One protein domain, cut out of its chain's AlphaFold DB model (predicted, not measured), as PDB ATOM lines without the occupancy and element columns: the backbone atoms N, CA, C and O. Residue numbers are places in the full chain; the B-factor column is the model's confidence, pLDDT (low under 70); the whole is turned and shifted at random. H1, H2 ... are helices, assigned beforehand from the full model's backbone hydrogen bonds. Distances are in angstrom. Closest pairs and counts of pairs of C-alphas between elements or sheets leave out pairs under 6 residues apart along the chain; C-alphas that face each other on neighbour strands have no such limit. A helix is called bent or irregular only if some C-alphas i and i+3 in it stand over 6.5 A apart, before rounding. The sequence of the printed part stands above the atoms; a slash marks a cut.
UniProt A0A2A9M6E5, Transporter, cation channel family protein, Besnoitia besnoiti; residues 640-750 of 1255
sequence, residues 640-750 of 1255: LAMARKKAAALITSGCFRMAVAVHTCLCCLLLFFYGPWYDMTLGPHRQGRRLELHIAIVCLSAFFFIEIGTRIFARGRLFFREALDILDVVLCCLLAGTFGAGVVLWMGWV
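What this domain is: This is residues 640 to 750 of the 1255 residues of the protein "Transporter, cation channel family protein" of Besnoitia besnoiti (UniProt A0A2A9M6E5). One long helix, H4, runs most of the length of an elongated domain, with H2 packed along one side of it and H5 folding back from its far end as a helical hairpin that splays away. H1 crosses H4 close to its kinked end, and short H3 makes the turn between H2 and H4 at the other end. The 111 printed residues hold five named helices, H1 to H5 in chain order, and no named strand: all helix. The whole is loose, with a radius of gyration of the C-alphas of 17.4 A and spans of 54 by 34 by 23 A.

Where its parts are: H4, residues 684 to 721, measures 46.9 A from C-alpha 684 at (16.706, 81.891, 74.183) to C-alpha 721 at (22.746, 126.951, 85.573). It is irregular, with C-alphas 714 and 717 9.5 A apart, and has a kink of 107 degrees near residue 715. H2, residues 654 to 674, measures 30.1 A, and H5, residues 723 to 746, 34.6 A, ending at (34.884, 91.657, 79.253). H1 is residues 640 to 652, 18.2 A, and H3 residues 676 to 682, 10.2 A.

How they stand to each other: H4 is the hub. Its residues 690 to 700 touch H2, closest at the C-alphas of Tyr 674 and Leu 693, 6.7 A, opposite ways at a shallow tilt of 32 degrees, only just short of steep. Its residues 704 to 720 touch residues 725 to 732 of H5, closest at the C-alphas of Phe 720 and Ile 726, 6.0 A, at a steep tilt of 39 degrees. Its residues 710 to 715 touch H1, closest at the C-alphas of Ala 648 and Ala 714, 5.1 A, at a steep tilt of 58 degrees. H3 touches no helix but is near H4; H2 and H5 are apart. Every O i to N i+4 pair is within hydrogen-bond range in H1, H2, H3 and H5, and 23 of 34 in H4.

The domain as a whole: The C-alphas of Ala 641 and Gly 683 are the farthest apart, at 55.0 A. The printed part has no cut, and its four links are tight. Residues 680 to 685 and 742 to 748 stand free. The mean pLDDT of the printed part is 75.1; residue 641, residues 675 to 690 and residues 740 to 750 are under 70.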
ATOM      1  N   LEU A 640      38.509 130.978  68.502       70.69
ATOM      2  CA  LEU A 640      37.699 130.283  69.511       70.69
ATOM      3  C   LEU A 640      36.321 130.938  69.681       70.69
ATOM      4  O   LEU A 640      35.319 130.230  69.787       70.69
ATOM      5  N   ALA A 641      36.252 132.272  69.638       69.69
ATOM      6  CA  ALA A 641      34.987 133.006  69.632       69.69
ATOM      7  C   ALA A 641      34.117 132.629  68.415       69.69
ATOM      8  O   ALA A 641      32.938 132.304  68.571       69.69
ATOM      9  N   MET A 642      34.704 132.563  67.213       76.25
ATOM     10  CA  MET A 642      34.010 132.109  65.999       76.25
ATOM     11  C   MET A 642      33.585 130.634  66.070       76.25
ATOM     12  O   MET A 642      32.472 130.304  65.657       76.25
ATOM     13  N   ALA A 643      34.418 129.749  66.629       79.12
ATOM     14  CA  ALA A 643      34.071 128.342  66.835       79.12
ATOM     15  C   ALA A 643      32.890 128.178  67.808       79.12
ATOM     16  O   ALA A 643      31.932 127.471  67.496       79.12
ATOM     17  N   ARG A 644      32.900 128.888  68.947       74.56
ATOM     18  CA  ARG A 644      31.779 128.908  69.902       74.56
ATOM     19  C   ARG A 644      30.511 129.504  69.291       74.56
ATOM     20  O   ARG A 644      29.446 128.917  69.455       74.56
ATOM     21  N   LYS A 645      30.613 130.593  68.517       79.44
ATOM     22  CA  LYS A 645      29.472 131.196  67.803       79.44
ATOM     23  C   LYS A 645      28.853 130.225  66.787       79.44
ATOM     24  O   LYS A 645      27.631 130.100  66.750       79.44
ATOM     25  N   LYS A 646      29.669 129.481  66.024       81.44
ATOM     26  CA  LYS A 646      29.195 128.414  65.117       81.44
ATOM     27  C   LYS A 646      28.547 127.246  65.873       81.44
ATOM     28  O   LYS A 646      27.454 126.829  65.503       81.44
ATOM     29  N   ALA A 647      29.173 126.751  66.943       81.50
ATOM     30  CA  ALA A 647      28.627 125.661  67.758       81.50
ATOM     31  C   ALA A 647      27.291 126.044  68.418       81.50
ATOM     32  O   ALA A 647      26.341 125.263  68.410       81.50
ATOM     33  N   ALA A 648      27.180 127.271  68.931       79.06
ATOM     34  CA  ALA A 648      25.943 127.783  69.505       79.06
ATOM     35  C   ALA A 648      24.832 127.929  68.449       79.06
ATOM     36  O   ALA A 648      23.715 127.471  68.686       79.06
ATOM     37  N   ALA A 649      25.145 128.469  67.263       81.69
ATOM     38  CA  ALA A 649      24.202 128.550  66.145       81.69
ATOM     39  C   ALA A 649      23.668 127.159  65.740       81.69
ATOM     40  O   ALA A 649      22.454 126.977  65.610       81.69
ATOM     41  N   LEU A 650      24.556 126.160  65.638       84.38
ATOM     42  CA  LEU A 650      24.196 124.761  65.380       84.38
ATOM     43  C   LEU A 650      23.203 124.228  66.428       84.38
ATOM     44  O   LEU A 650      22.153 123.704  66.058       84.38
ATOM     45  N   ILE A 651      23.482 124.430  67.720       81.06
ATOM     46  CA  ILE A 651      22.620 123.979  68.827       81.06
ATOM     47  C   ILE A 651      21.251 124.675  68.818       81.06
ATOM     48  O   ILE A 651      20.241 124.042  69.130       81.06
ATOM     49  N   THR A 652      21.189 125.958  68.448       77.94
ATOM     50  CA  THR A 652      19.916 126.692  68.341       77.94
ATOM     51  C   THR A 652      19.070 126.293  67.129       77.94
ATOM     52  O   THR A 652      17.866 126.561  67.120       77.94
ATOM     53  N   SER A 653      19.650 125.633  66.119       84.88
ATOM     54  CA  SER A 653      18.930 125.257  64.897       84.88
ATOM     55  C   SER A 653      17.732 124.332  65.170       84.88
ATOM     56  O   SER A 653      17.689 123.588  66.155       84.88
ATOM     57  N   GLY A 654      16.724 124.382  64.293       81.88
ATOM     58  CA  GLY A 654      15.599 123.442  64.334       81.88
ATOM     59  C   GLY A 654      16.046 122.015  64.004       81.88
ATOM     60  O   GLY A 654      15.707 121.078  64.722       81.88
ATOM     61  N   CYS A 655      16.886 121.862  62.978       84.25
ATOM     62  CA  CYS A 655      17.359 120.565  62.495       84.25
ATOM     63  C   CYS A 655      18.151 119.791  63.558       84.25
ATOM     64  O   CYS A 655      17.880 118.611  63.759       84.25
ATOM     65  N   PHE A 656      19.054 120.438  64.307       83.62
ATOM     66  CA  PHE A 656      19.775 119.782  65.409       83.62
ATOM     67  C   PHE A 656      18.820 119.319  66.521       83.62
ATOM     68  O   PHE A 656      18.941 118.203  67.024       83.62
ATOM     69  N   ARG A 657      17.812 120.135  66.861       79.12
ATOM     70  CA  ARG A 657      16.779 119.765  67.841       79.12
ATOM     71  C   ARG A 657      15.907 118.591  67.377       79.12
ATOM     72  O   ARG A 657      15.542 117.773  68.216       79.12
ATOM     73  N   MET A 658      15.618 118.470  66.079       82.44
ATOM     74  CA  MET A 658      14.923 117.298  65.522       82.44
ATOM     75  C   MET A 658      15.829 116.065  65.405       82.44
ATOM     76  O   MET A 658      15.372 114.962  65.678       82.44
ATOM     77  N   ALA A 659      17.114 116.223  65.077       85.06
ATOM     78  CA  ALA A 659      18.062 115.109  65.043       85.06
ATOM     79  C   ALA A 659      18.188 114.447  66.427       85.06
ATOM     80  O   ALA A 659      18.038 113.234  66.546       85.06
ATOM     81  N   VAL A 660      18.338 115.254  67.485       81.12
ATOM     82  CA  VAL A 660      18.307 114.795  68.887       81.12
ATOM     83  C   VAL A 660      16.970 114.127  69.245       81.12
ATOM     84  O   VAL A 660      16.960 113.125  69.960       81.12
ATOM     85  N   ALA A 661      15.843 114.631  68.725       78.25
ATOM     86  CA  ALA A 661      14.516 114.041  68.930       78.25
ATOM     87  C   ALA A 661      14.418 112.616  68.365       78.25
ATOM     88  O   ALA A 661      14.105 111.672  69.091       78.25
ATOM     89  N   VAL A 662      14.722 112.468  67.072       84.44
ATOM     90  CA  VAL A 662      14.663 111.195  66.341       84.44
ATOM     91  C   VAL A 662      15.656 110.200  66.935       84.44
ATOM     92  O   VAL A 662      15.296 109.053  67.186       84.44
ATOM     93  N   HIS A 663      16.868 110.655  67.253       83.94
ATOM     94  CA  HIS A 663      17.887 109.855  67.922       83.94
ATOM     95  C   HIS A 663      17.426 109.344  69.299       83.94
ATOM     96  O   HIS A 663      17.560 108.156  69.595       83.94
ATOM     97  N   THR A 664      16.819 110.207  70.122       79.50
ATOM     98  CA  THR A 664      16.271 109.812  71.431       79.50
ATOM     99  C   THR A 664      15.133 108.803  71.274       79.50
ATOM    100  O   THR A 664      15.114 107.800  71.986       79.50
ATOM    101  N   CYS A 665      14.225 109.012  70.315       80.12
ATOM    102  CA  CYS A 665      13.136 108.082  70.010       80.12
ATOM    103  C   CYS A 665      13.667 106.701  69.583       80.12
ATOM    104  O   CYS A 665      13.303 105.687  70.179       80.12
ATOM    105  N   LEU A 666      14.609 106.666  68.632       84.12
ATOM    106  CA  LEU A 666      15.263 105.447  68.150       84.12
ATOM    107  C   LEU A 666      15.944 104.671  69.288       84.12
ATOM    108  O   LEU A 666      15.779 103.458  69.393       84.12
ATOM    109  N   CYS A 667      16.647 105.367  70.186       77.56
ATOM    110  CA  CYS A 667      17.266 104.747  71.360       77.56
ATOM    111  C   CYS A 667      16.249 104.094  72.304       77.56
ATOM    112  O   CYS A 667      16.585 103.116  72.965       77.56
ATOM    113  N   CYS A 668      15.025 104.622  72.386       76.25
ATOM    114  CA  CYS A 668      13.987 104.107  73.279       76.25
ATOM    115  C   CYS A 668      13.200 102.951  72.647       76.25
ATOM    116  O   CYS A 668      12.883 101.992  73.346       76.25
ATOM    117  N   LEU A 669      12.984 102.979  71.326       80.38
ATOM    118  CA  LEU A 669      12.510 101.817  70.564       80.38
ATOM    119  C   LEU A 669      13.498 100.648  70.681       80.38
ATOM    120  O   LEU A 669      13.100  99.529  70.990       80.38
ATOM    121  N   LEU A 670      14.800 100.909  70.531       78.38
ATOM    122  CA  LEU A 670      15.834  99.892  70.736       78.38
ATOM    123  C   LEU A 670      15.908  99.406  72.190       78.38
ATOM    124  O   LEU A 670      16.152  98.225  72.403       78.38
ATOM    125  N   LEU A 671      15.640 100.262  73.187       74.88
ATOM    126  CA  LEU A 671      15.537  99.826  74.587       74.88
ATOM    127  C   LEU A 671      14.338  98.888  74.817       74.88
ATOM    128  O   LEU A 671      14.460  97.919  75.561       74.88
ATOM    129  N   PHE A 672      13.202  99.146  74.159       75.19
ATOM    130  CA  PHE A 672      12.027  98.269  74.192       75.19
ATOM    131  C   PHE A 672      12.333  96.900  73.565       75.19
ATOM    132  O   PHE A 672      12.082  95.874  74.194       75.19
ATOM    133  N   PHE A 673      12.975  96.875  72.390       76.06
ATOM    134  CA  PHE A 673      13.442  95.634  71.755       76.06
ATOM    135  C   PHE A 673      14.610  94.948  72.487       76.06
ATOM    136  O   PHE A 673      14.953  93.825  72.140       76.06
ATOM    137  N   TYR A 674      15.225  95.593  73.480       72.25
ATOM    138  CA  TYR A 674      16.319  95.038  74.283       72.25
ATOM    139  C   TYR A 674      15.857  94.451  75.635       72.25
ATOM    140  O   TYR A 674      16.575  93.654  76.239       72.25
ATOM    141  N   GLY A 675      14.681  94.850  76.131       68.38
ATOM    142  CA  GLY A 675      14.160  94.416  77.431       68.38
ATOM    143  C   GLY A 675      13.597  92.982  77.448       68.38
ATOM    144  O   GLY A 675      13.526  92.335  76.405       68.38
ATOM    145  N   PRO A 676      13.100  92.497  78.607       64.25
ATOM    146  CA  PRO A 676      12.609  91.117  78.784       64.25
ATOM    147  C   PRO A 676      11.482  90.680  77.832       64.25
ATOM    148  O   PRO A 676      11.248  89.488  77.649       64.25
ATOM    149  N   TRP A 677      10.797  91.634  77.192       62.41
ATOM    150  CA  TRP A 677       9.851  91.374  76.102       62.41
ATOM    151  C   TRP A 677      10.497  90.636  74.918       62.41
ATOM    152  O   TRP A 677       9.835  89.835  74.263       62.41
ATOM    153  N   TYR A 678      11.788  90.868  74.662       63.59
ATOM    154  CA  TYR A 678      12.565  90.166  73.644       63.59
ATOM    155  C   TYR A 678      12.719  88.680  73.985       63.59
ATOM    156  O   TYR A 678      12.335  87.811  73.200       63.59
ATOM    157  N   ASP A 679      13.206  88.396  75.196       62.06
ATOM    158  CA  ASP A 679      13.435  87.036  75.688       62.06
ATOM    159  C   ASP A 679      12.118  86.236  75.747       62.06
ATOM    160  O   ASP A 679      12.086  85.060  75.378       62.06
ATOM    161  N   MET A 680      11.012  86.891  76.128       60.88
ATOM    162  CA  MET A 680       9.677  86.285  76.228       60.88
ATOM    163  C   MET A 680       9.010  85.994  74.870       60.88
ATOM    164  O   MET A 680       8.148  85.121  74.804       60.88
ATOM    165  N   THR A 681       9.372  86.698  73.788       64.25
ATOM    166  CA  THR A 681       8.701  86.559  72.474       64.25
ATOM    167  C   THR A 681       9.517  85.834  71.407       64.25
ATOM    168  O   THR A 681       8.933  85.265  70.487       64.25
ATOM    169  N   LEU A 682      10.851  85.845  71.498       58.91
ATOM    170  CA  LEU A 682      11.744  85.304  70.460       58.91
ATOM    171  C   LEU A 682      12.598  84.112  70.925       58.91
ATOM    172  O   LEU A 682      13.250  83.479  70.091       58.91
ATOM    173  N   GLY A 683      12.544  83.779  72.218       57.22
ATOM    174  CA  GLY A 683      13.167  82.599  72.813       57.22
ATOM    175  C   GLY A 683      14.696  82.683  72.972       57.22
ATOM    176  O   GLY A 683      15.366  83.501  72.337       57.22
ATOM    177  N   PRO A 684      15.293  81.799  73.795       59.12
ATOM    178  CA  PRO A 684      16.706  81.891  74.183       59.12
ATOM    179  C   PRO A 684      17.709  81.632  73.041       59.12
ATOM    180  O   PRO A 684      18.893  81.924  73.181       59.12
ATOM    181  N   HIS A 685      17.269  81.108  71.894       53.97
ATOM    182  CA  HIS A 685      18.129  80.699  70.772       53.97
ATOM    183  C   HIS A 685      18.629  81.841  69.856       53.97
ATOM    184  O   HIS A 685      19.228  81.574  68.817       53.97
ATOM    185  N   ARG A 686      18.410  83.121  70.198       60.88
ATOM    186  CA  ARG A 686      18.843  84.279  69.377       60.88
ATOM    187  C   ARG A 686      19.820  85.232  70.081       60.88
ATOM    188  O   ARG A 686      19.849  86.425  69.787       60.88
ATOM    189  N   GLN A 687      20.680  84.695  70.953       62.88
ATOM    190  CA  GLN A 687      21.713  85.439  71.698       62.88
ATOM    191  C   GLN A 687      22.555  86.409  70.841       62.88
ATOM    192  O   GLN A 687      22.800  87.533  71.278       62.88
ATOM    193  N   GLY A 688      22.934  86.035  69.611       67.50
ATOM    194  CA  GLY A 688      23.703  86.905  68.704       67.50
ATOM    195  C   GLY A 688      23.008  88.237  68.384       67.50
ATOM    196  O   GLY A 688      23.631  89.292  68.447       67.50
ATOM    197  N   ARG A 689      21.685  88.230  68.186       68.12
ATOM    198  CA  ARG A 689      20.912  89.462  67.949       68.12
ATOM    199  C   ARG A 689      20.841  90.354  69.187       68.12
ATOM    200  O   ARG A 689      20.817  91.575  69.072       68.12
ATOM    201  N   ARG A 690      20.864  89.770  70.391       69.56
ATOM    202  CA  ARG A 690      20.970  90.552  71.632       69.56
ATOM    203  C   ARG A 690      22.329  91.262  71.727       69.56
ATOM    204  O   ARG A 690      22.389  92.353  72.286       69.56
ATOM    205  N   LEU A 691      23.399  90.702  71.154       71.88
ATOM    206  CA  LEU A 691      24.694  91.383  71.012       71.88
ATOM    207  C   LEU A 691      24.644  92.496  69.948       71.88
ATOM    208  O   LEU A 691      25.099  93.602  70.221       71.88
ATOM    209  N   GLU A 692      24.020  92.258  68.790       75.88
ATOM    210  CA  GLU A 692      23.784  93.293  67.764       75.88
ATOM    211  C   GLU A 692      23.031  94.508  68.340       75.88
ATOM    212  O   GLU A 692      23.449  95.653  68.141       75.88
ATOM    213  N   LEU A 693      21.965  94.278  69.122       75.44
ATOM    214  CA  LEU A 693      21.227  95.352  69.795       75.44
ATOM    215  C   LEU A 693      22.080  96.080  70.845       75.44
ATOM    216  O   LEU A 693      22.032  97.309  70.886       75.44
ATOM    217  N   HIS A 694      22.891  95.380  71.652       73.00
ATOM    218  CA  HIS A 694      23.851  96.041  72.551       73.00
ATOM    219  C   HIS A 694      24.794  96.968  71.773       73.00
ATOM    220  O   HIS A 694      24.967  98.123  72.160       73.00
ATOM    221  N   ILE A 695      25.380  96.484  70.673       77.19
ATOM    222  CA  ILE A 695      26.322  97.249  69.846       77.19
ATOM    223  C   ILE A 695      25.627  98.484  69.259       77.19
ATOM    224  O   ILE A 695      26.148  99.589  69.391       77.19
ATOM    225  N   ALA A 696      24.410  98.356  68.722       80.19
ATOM    226  CA  ALA A 696      23.624  99.503  68.259       80.19
ATOM    227  C   ALA A 696      23.336 100.518  69.390       80.19
ATOM    228  O   ALA A 696      23.500 101.725  69.208       80.19
ATOM    229  N   ILE A 697      22.973 100.039  70.585       76.56
ATOM    230  CA  ILE A 697      22.694 100.848  71.787       76.56
ATOM    231  C   ILE A 697      23.965 101.527  72.349       76.56
ATOM    232  O   ILE A 697      23.863 102.571  73.009       76.56
ATOM    233  N   VAL A 698      25.155 100.982  72.069       75.88
ATOM    234  CA  VAL A 698      26.474 101.572  72.363       75.88
ATOM    235  C   VAL A 698      26.877 102.594  71.297       75.88
ATOM    236  O   VAL A 698      27.204 103.725  71.654       75.88
ATOM    237  N   CYS A 699      26.780 102.269  70.007       80.06
ATOM    238  CA  CYS A 699      27.083 103.193  68.907       80.06
ATOM    239  C   CYS A 699      26.191 104.442  68.956       80.06
ATOM    240  O   CYS A 699      26.675 105.563  68.820       80.06
ATOM    241  N   LEU A 700      24.900 104.277  69.259       78.94
ATOM    242  CA  LEU A 700      24.007 105.407  69.513       78.94
ATOM    243  C   LEU A 700      24.367 106.155  70.807       78.94
ATOM    244  O   LEU A 700      24.209 107.371  70.863       78.94
ATOM    245  N   SER A 701      24.921 105.487  71.828       76.56
ATOM    246  CA  SER A 701      25.373 106.187  73.040       76.56
ATOM    247  C   SER A 701      26.466 107.227  72.747       76.56
ATOM    248  O   SER A 701      26.429 108.306  73.339       76.56
ATOM    249  N   ALA A 702      27.356 106.959  71.778       80.25
ATOM    250  CA  ALA A 702      28.433 107.861  71.360       80.25
ATOM    251  C   ALA A 702      27.921 109.238  70.892       80.25
ATOM    252  O   ALA A 702      28.507 110.269  71.227       80.25
ATOM    253  N   PHE A 703      26.788 109.277  70.182       83.06
ATOM    254  CA  PHE A 703      26.199 110.525  69.686       83.06
ATOM    255  C   PHE A 703      25.781 111.469  70.827       83.06
ATOM    256  O   PHE A 703      26.012 112.674  70.737       83.06
ATOM    257  N   PHE A 704      25.268 110.942  71.947       79.06
ATOM    258  CA  PHE A 704      24.931 111.765  73.116       79.06
ATOM    259  C   PHE A 704      26.163 112.392  73.791       79.06
ATOM    260  O   PHE A 704      26.065 113.505  74.309       79.06
ATOM    261  N   PHE A 705      27.328 111.728  73.784       83.06
ATOM    262  CA  PHE A 705      28.567 112.335  74.294       83.06
ATOM    263  C   PHE A 705      28.971 113.551  73.445       83.06
ATOM    264  O   PHE A 705      29.361 114.585  73.989       83.06
ATOM    265  N   ILE A 706      28.790 113.471  72.122       85.88
ATOM    266  CA  ILE A 706      29.022 114.583  71.184       85.88
ATOM    267  C   ILE A 706      27.978 115.700  71.388       85.88
ATOM    268  O   ILE A 706      28.329 116.881  71.447       85.88
ATOM    269  N   GLU A 707      26.700 115.354  71.561       85.62
ATOM    270  CA  GLU A 707      25.604 116.293  71.855       85.62
ATOM    271  C   GLU A 707      25.847 117.088  73.151       85.62
ATOM    272  O   GLU A 707      25.675 118.309  73.192       85.62
ATOM    273  N   ILE A 708      26.272 116.414  74.220       85.06
ATOM    274  CA  ILE A 708      26.524 117.039  75.522       85.06
ATOM    275  C   ILE A 708      27.840 117.831  75.495       85.06
ATOM    276  O   ILE A 708      27.859 118.986  75.928       85.06
ATOM    277  N   GLY A 709      28.909 117.283  74.906       86.62
ATOM    278  CA  GLY A 709      30.190 117.978  74.745       86.62
ATOM    279  C   GLY A 709      30.067 119.280  73.945       86.62
ATOM    280  O   GLY A 709      30.569 120.322  74.372       86.62
ATOM    281  N   THR A 710      29.321 119.269  72.834       84.25
ATOM    282  CA  THR A 710      29.053 120.488  72.047       84.25
ATOM    283  C   THR A 710      28.226 121.516  72.826       84.25
ATOM    284  O   THR A 710      28.549 122.707  72.778       84.25
ATOM    285  N   ARG A 711      27.220 121.093  73.610       84.00
ATOM    286  CA  ARG A 711      26.465 122.005  74.495       84.00
ATOM    287  C   ARG A 711      27.333 122.647  75.572       84.00
ATOM    288  O   ARG A 711      27.222 123.858  75.765       84.00
ATOM    289  N   ILE A 712      28.198 121.881  76.237       86.50
ATOM    290  CA  ILE A 712      29.134 122.405  77.243       86.50
ATOM    291  C   ILE A 712      30.100 123.405  76.591       86.50
ATOM    292  O   ILE A 712      30.272 124.513  77.100       86.50
ATOM    293  N   PHE A 713      30.667 123.075  75.426       84.62
ATOM    294  CA  PHE A 713      31.588 123.953  74.697       84.62
ATOM    295  C   PHE A 713      30.955 125.294  74.278       84.62
ATOM    296  O   PHE A 713      31.610 126.336  74.358       84.62
ATOM    297  N   ALA A 714      29.687 125.278  73.853       80.81
ATOM    298  CA  ALA A 714      28.966 126.468  73.402       80.81
ATOM    299  C   ALA A 714      28.397 127.330  74.547       80.81
ATOM    300  O   ALA A 714      28.395 128.555  74.439       80.81
ATOM    301  N   ARG A 715      27.906 126.712  75.633       76.00
ATOM    302  CA  ARG A 715      27.281 127.412  76.776       76.00
ATOM    303  C   ARG A 715      28.272 127.777  77.890       76.00
ATOM    304  O   ARG A 715      28.001 128.693  78.667       76.00
ATOM    305  N   GLY A 716      29.412 127.090  77.981       78.69
ATOM    306  CA  GLY A 716      30.432 127.322  79.007       78.69
ATOM    307  C   GLY A 716      29.865 127.231  80.428       78.69
ATOM    308  O   GLY A 716      29.029 126.377  80.719       78.69
ATOM    309  N   ARG A 717      30.263 128.158  81.312       75.56
ATOM    310  CA  ARG A 717      29.757 128.231  82.701       75.56
ATOM    311  C   ARG A 717      28.227 128.351  82.795       75.56
ATOM    312  O   ARG A 717      27.663 127.939  83.801       75.56
ATOM    313  N   LEU A 718      27.552 128.860  81.759       73.00
ATOM    314  CA  LEU A 718      26.093 128.999  81.742       73.00
ATOM    315  C   LEU A 718      25.362 127.644  81.654       73.00
ATOM    316  O   LEU A 718      24.199 127.561  82.037       73.00
ATOM    317  N   PHE A 719      26.041 126.582  81.200       78.44
ATOM    318  CA  PHE A 719      25.502 125.217  81.149       78.44
ATOM    319  C   PHE A 719      25.070 124.720  82.540       78.44
ATOM    320  O   PHE A 719      23.958 124.229  82.714       78.44
ATOM    321  N   PHE A 720      25.912 124.940  83.555       79.00
ATOM    322  CA  PHE A 720      25.682 124.505  84.938       79.00
ATOM    323  C   PHE A 720      24.631 125.340  85.696       79.00
ATOM    324  O   PHE A 720      24.483 125.191  86.904       79.00
ATOM    325  N   ARG A 721      23.888 126.218  85.006       75.19
ATOM    326  CA  ARG A 721      22.746 126.951  85.573       75.19
ATOM    327  C   ARG A 721      21.403 126.248  85.326       75.19
ATOM    328  O   ARG A 721      20.459 126.481  86.073       75.19
ATOM    329  N   GLU A 722      21.300 125.392  84.307       74.25
ATOM    330  CA  GLU A 722      20.081 124.623  84.026       74.25
ATOM    331  C   GLU A 722      20.153 123.225  84.661       74.25
ATOM    332  O   GLU A 722      20.898 122.361  84.199       74.25
ATOM    333  N   ALA A 723      19.323 122.956  85.674       77.81
ATOM    334  CA  ALA A 723      19.292 121.662  86.372       77.81
ATOM    335  C   ALA A 723      19.069 120.455  85.434       77.81
ATOM    336  O   ALA A 723      19.639 119.386  85.645       77.81
ATOM    337  N   LEU A 724      18.297 120.634  84.357       77.12
ATOM    338  CA  LEU A 724      18.071 119.595  83.345       77.12
ATOM    339  C   LEU A 724      19.309 119.305  82.481       77.12
ATOM    340  O   LEU A 724      19.398 118.214  81.929       77.12
ATOM    341  N   ASP A 725      20.231 120.259  82.323       80.00
ATOM    342  CA  ASP A 725      21.504 120.047  81.619       80.00
ATOM    343  C   ASP A 725      22.562 119.426  82.551       80.00
ATOM    344  O   ASP A 725      23.325 118.568  82.107       80.00
ATOM    345  N   ILE A 726      22.538 119.749  83.853       85.25
ATOM    346  CA  ILE A 726      23.325 119.035  84.879       85.25
ATOM    347  C   ILE A 726      22.930 117.552  84.923       85.25
ATOM    348  O   ILE A 726      23.801 116.684  84.882       85.25
ATOM    349  N   LEU A 727      21.627 117.249  84.964       81.44
ATOM    350  CA  LEU A 727      21.127 115.870  85.003       81.44
ATOM    351  C   LEU A 727      21.565 115.073  83.766       81.44
ATOM    352  O   LEU A 727      21.977 113.926  83.901       81.44
ATOM    353  N   ASP A 728      21.559 115.688  82.580       79.25
ATOM    354  CA  ASP A 728      22.057 115.051  81.355       79.25
ATOM    355  C   ASP A 728      23.542 114.668  81.457       79.25
ATOM    356  O   ASP A 728      23.909 113.581  81.013       79.25
ATOM    357  N   VAL A 729      24.382 115.507  82.080       84.44
ATOM    358  CA  VAL A 729      25.793 115.174  82.354       84.44
ATOM    359  C   VAL A 729      25.903 114.035  83.360       84.44
ATOM    360  O   VAL A 729      26.630 113.085  83.092       84.44
ATOM    361  N   VAL A 730      25.148 114.057  84.463       84.50
ATOM    362  CA  VAL A 730      25.137 112.952  85.443       84.50
ATOM    363  C   VAL A 730      24.735 111.635  84.771       84.50
ATOM    364  O   VAL A 730      25.430 110.632  84.913       84.50
ATOM    365  N   LEU A 731      23.672 111.643  83.964       80.12
ATOM    366  CA  LEU A 731      23.212 110.484  83.200       80.12
ATOM    367  C   LEU A 731      24.236 110.031  82.145       80.12
ATOM    368  O   LEU A 731      24.365 108.840  81.884       80.12
ATOM    369  N   CYS A 732      24.977 110.959  81.540       80.38
ATOM    370  CA  CYS A 732      26.056 110.678  80.592       80.38
ATOM    371  C   CYS A 732      27.276 110.035  81.278       80.38
ATOM    372  O   CYS A 732      27.796 109.037  80.777       80.38
ATOM    373  N   CYS A 733      27.671 110.530  82.453       83.19
ATOM    374  CA  CYS A 733      28.735 109.959  83.278       83.19
ATOM    375  C   CYS A 733      28.363 108.575  83.828       83.19
ATOM    376  O   CYS A 733      29.184 107.663  83.765       83.19
ATOM    377  N   LEU A 734      27.121 108.377  84.290       80.25
ATOM    378  CA  LEU A 734      26.607 107.054  84.668       80.25
ATOM    379  C   LEU A 734      26.657 106.076  83.483       80.25
ATOM    380  O   LEU A 734      27.060 104.928  83.653       80.25
ATOM    381  N   LEU A 735      26.327 106.538  82.268       76.06
ATOM    382  CA  LEU A 735      26.425 105.721  81.057       76.06
ATOM    383  C   LEU A 735      27.869 105.316  80.744       76.06
ATOM    384  O   LEU A 735      28.125 104.136  80.509       76.06
ATOM    385  N   ALA A 736      28.807 106.268  80.788       76.75
ATOM    386  CA  ALA A 736      30.235 105.991  80.630       76.75
ATOM    387  C   ALA A 736      30.739 105.005  81.691       76.75
ATOM    388  O   ALA A 736      31.472 104.080  81.354       76.75
ATOM    389  N   GLY A 737      30.280 105.141  82.940       77.00
ATOM    390  CA  GLY A 737      30.552 104.197  84.023       77.00
ATOM    391  C   GLY A 737      30.052 102.785  83.711       77.00
ATOM    392  O   GLY A 737      30.827 101.840  83.799       77.00
ATOM    393  N   THR A 738      28.797 102.626  83.269       71.12
ATOM    394  CA  THR A 738      28.272 101.300  82.874       71.12
ATOM    395  C   THR A 738      28.992 100.698  81.671       71.12
ATOM    396  O   THR A 738      29.196  99.489  81.634       71.12
ATOM    397  N   PHE A 739      29.402 101.521  80.702       71.56
ATOM    398  CA  PHE A 739      30.127 101.048  79.527       71.56
ATOM    399  C   PHE A 739      31.563 100.642  79.877       71.56
ATOM    400  O   PHE A 739      31.985  99.545  79.528       71.56
ATOM    401  N   GLY A 740      32.281 101.470  80.643       69.25
ATOM    402  CA  GLY A 740      33.616 101.153  81.151       69.25
ATOM    403  C   GLY A 740      33.617  99.909  82.040       69.25
ATOM    404  O   GLY A 740      34.452  99.031  81.848       69.25
ATOM    405  N   ALA A 741      32.634  99.771  82.935       68.50
ATOM    406  CA  ALA A 741      32.439  98.550  83.715       68.50
ATOM    407  C   ALA A 741      32.177  97.330  82.815       68.50
ATOM    408  O   ALA A 741      32.775  96.286  83.035       68.50
ATOM    409  N   GLY A 742      31.350  97.464  81.771       64.69
ATOM    410  CA  GLY A 742      31.115  96.407  80.780       64.69
ATOM    411  C   GLY A 742      32.378  95.974  80.025       64.69
ATOM    412  O   GLY A 742      32.592  94.782  79.826       64.69
ATOM    413  N   VAL A 743      33.248  96.922  79.662       66.19
ATOM    414  CA  VAL A 743      34.545  96.631  79.027       66.19
ATOM    415  C   VAL A 743      35.513  95.966  80.015       66.19
ATOM    416  O   VAL A 743      36.154  94.984  79.661       66.19
ATOM    417  N   VAL A 744      35.583  96.420  81.271       66.19
ATOM    418  CA  VAL A 744      36.425  95.791  82.313       66.19
ATOM    419  C   VAL A 744      35.929  94.384  82.685       66.19
ATOM    420  O   VAL A 744      36.743  93.489  82.904       66.19
ATOM    421  N   LEU A 745      34.612  94.155  82.679       62.22
ATOM    422  CA  LEU A 745      34.002  92.827  82.822       62.22
ATOM    423  C   LEU A 745      34.393  91.897  81.663       62.22
ATOM    424  O   LEU A 745      34.720  90.737  81.898       62.22
ATOM    425  N   TRP A 746      34.415  92.407  80.426       56.69
ATOM    426  CA  TRP A 746      34.884  91.657  79.253       56.69
ATOM    427  C   TRP A 746      36.384  91.318  79.332       56.69
ATOM    428  O   TRP A 746      36.808  90.276  78.846       56.69
ATOM    429  N   MET A 747      37.169  92.145  80.033       60.31
ATOM    430  CA  MET A 747      38.582  91.905  80.368       60.31
ATOM    431  C   MET A 747      38.783  91.032  81.632       60.31
ATOM    432  O   MET A 747      39.875  91.010  82.200       60.31
ATOM    433  N   GLY A 748      37.755  90.296  82.079       56.03
ATOM    434  CA  GLY A 748      37.897  89.134  82.971       56.03
ATOM    435  C   GLY A 748      37.661  89.347  84.474       56.03
ATOM    436  O   GLY A 748      37.734  88.380  85.230       56.03
ATOM    437  N   TRP A 749      37.349  90.561  84.940       49.78
ATOM    438  CA  TRP A 749      37.174  90.832  86.378       49.78
ATOM    439  C   TRP A 749      35.717  90.661  86.832       49.78
ATOM    440  O   TRP A 749      34.884  91.550  86.671       49.78
ATOM    441  N   VAL A 750      35.415  89.490  87.404       50.38
ATOM    442  CA  VAL A 750      34.057  88.997  87.698       50.38
ATOM    443  C   VAL A 750      33.254  89.887  88.659       50.38
ATOM    444  O   VAL A 750      33.528  89.928  89.854       50.38
TER     445      VAL A 750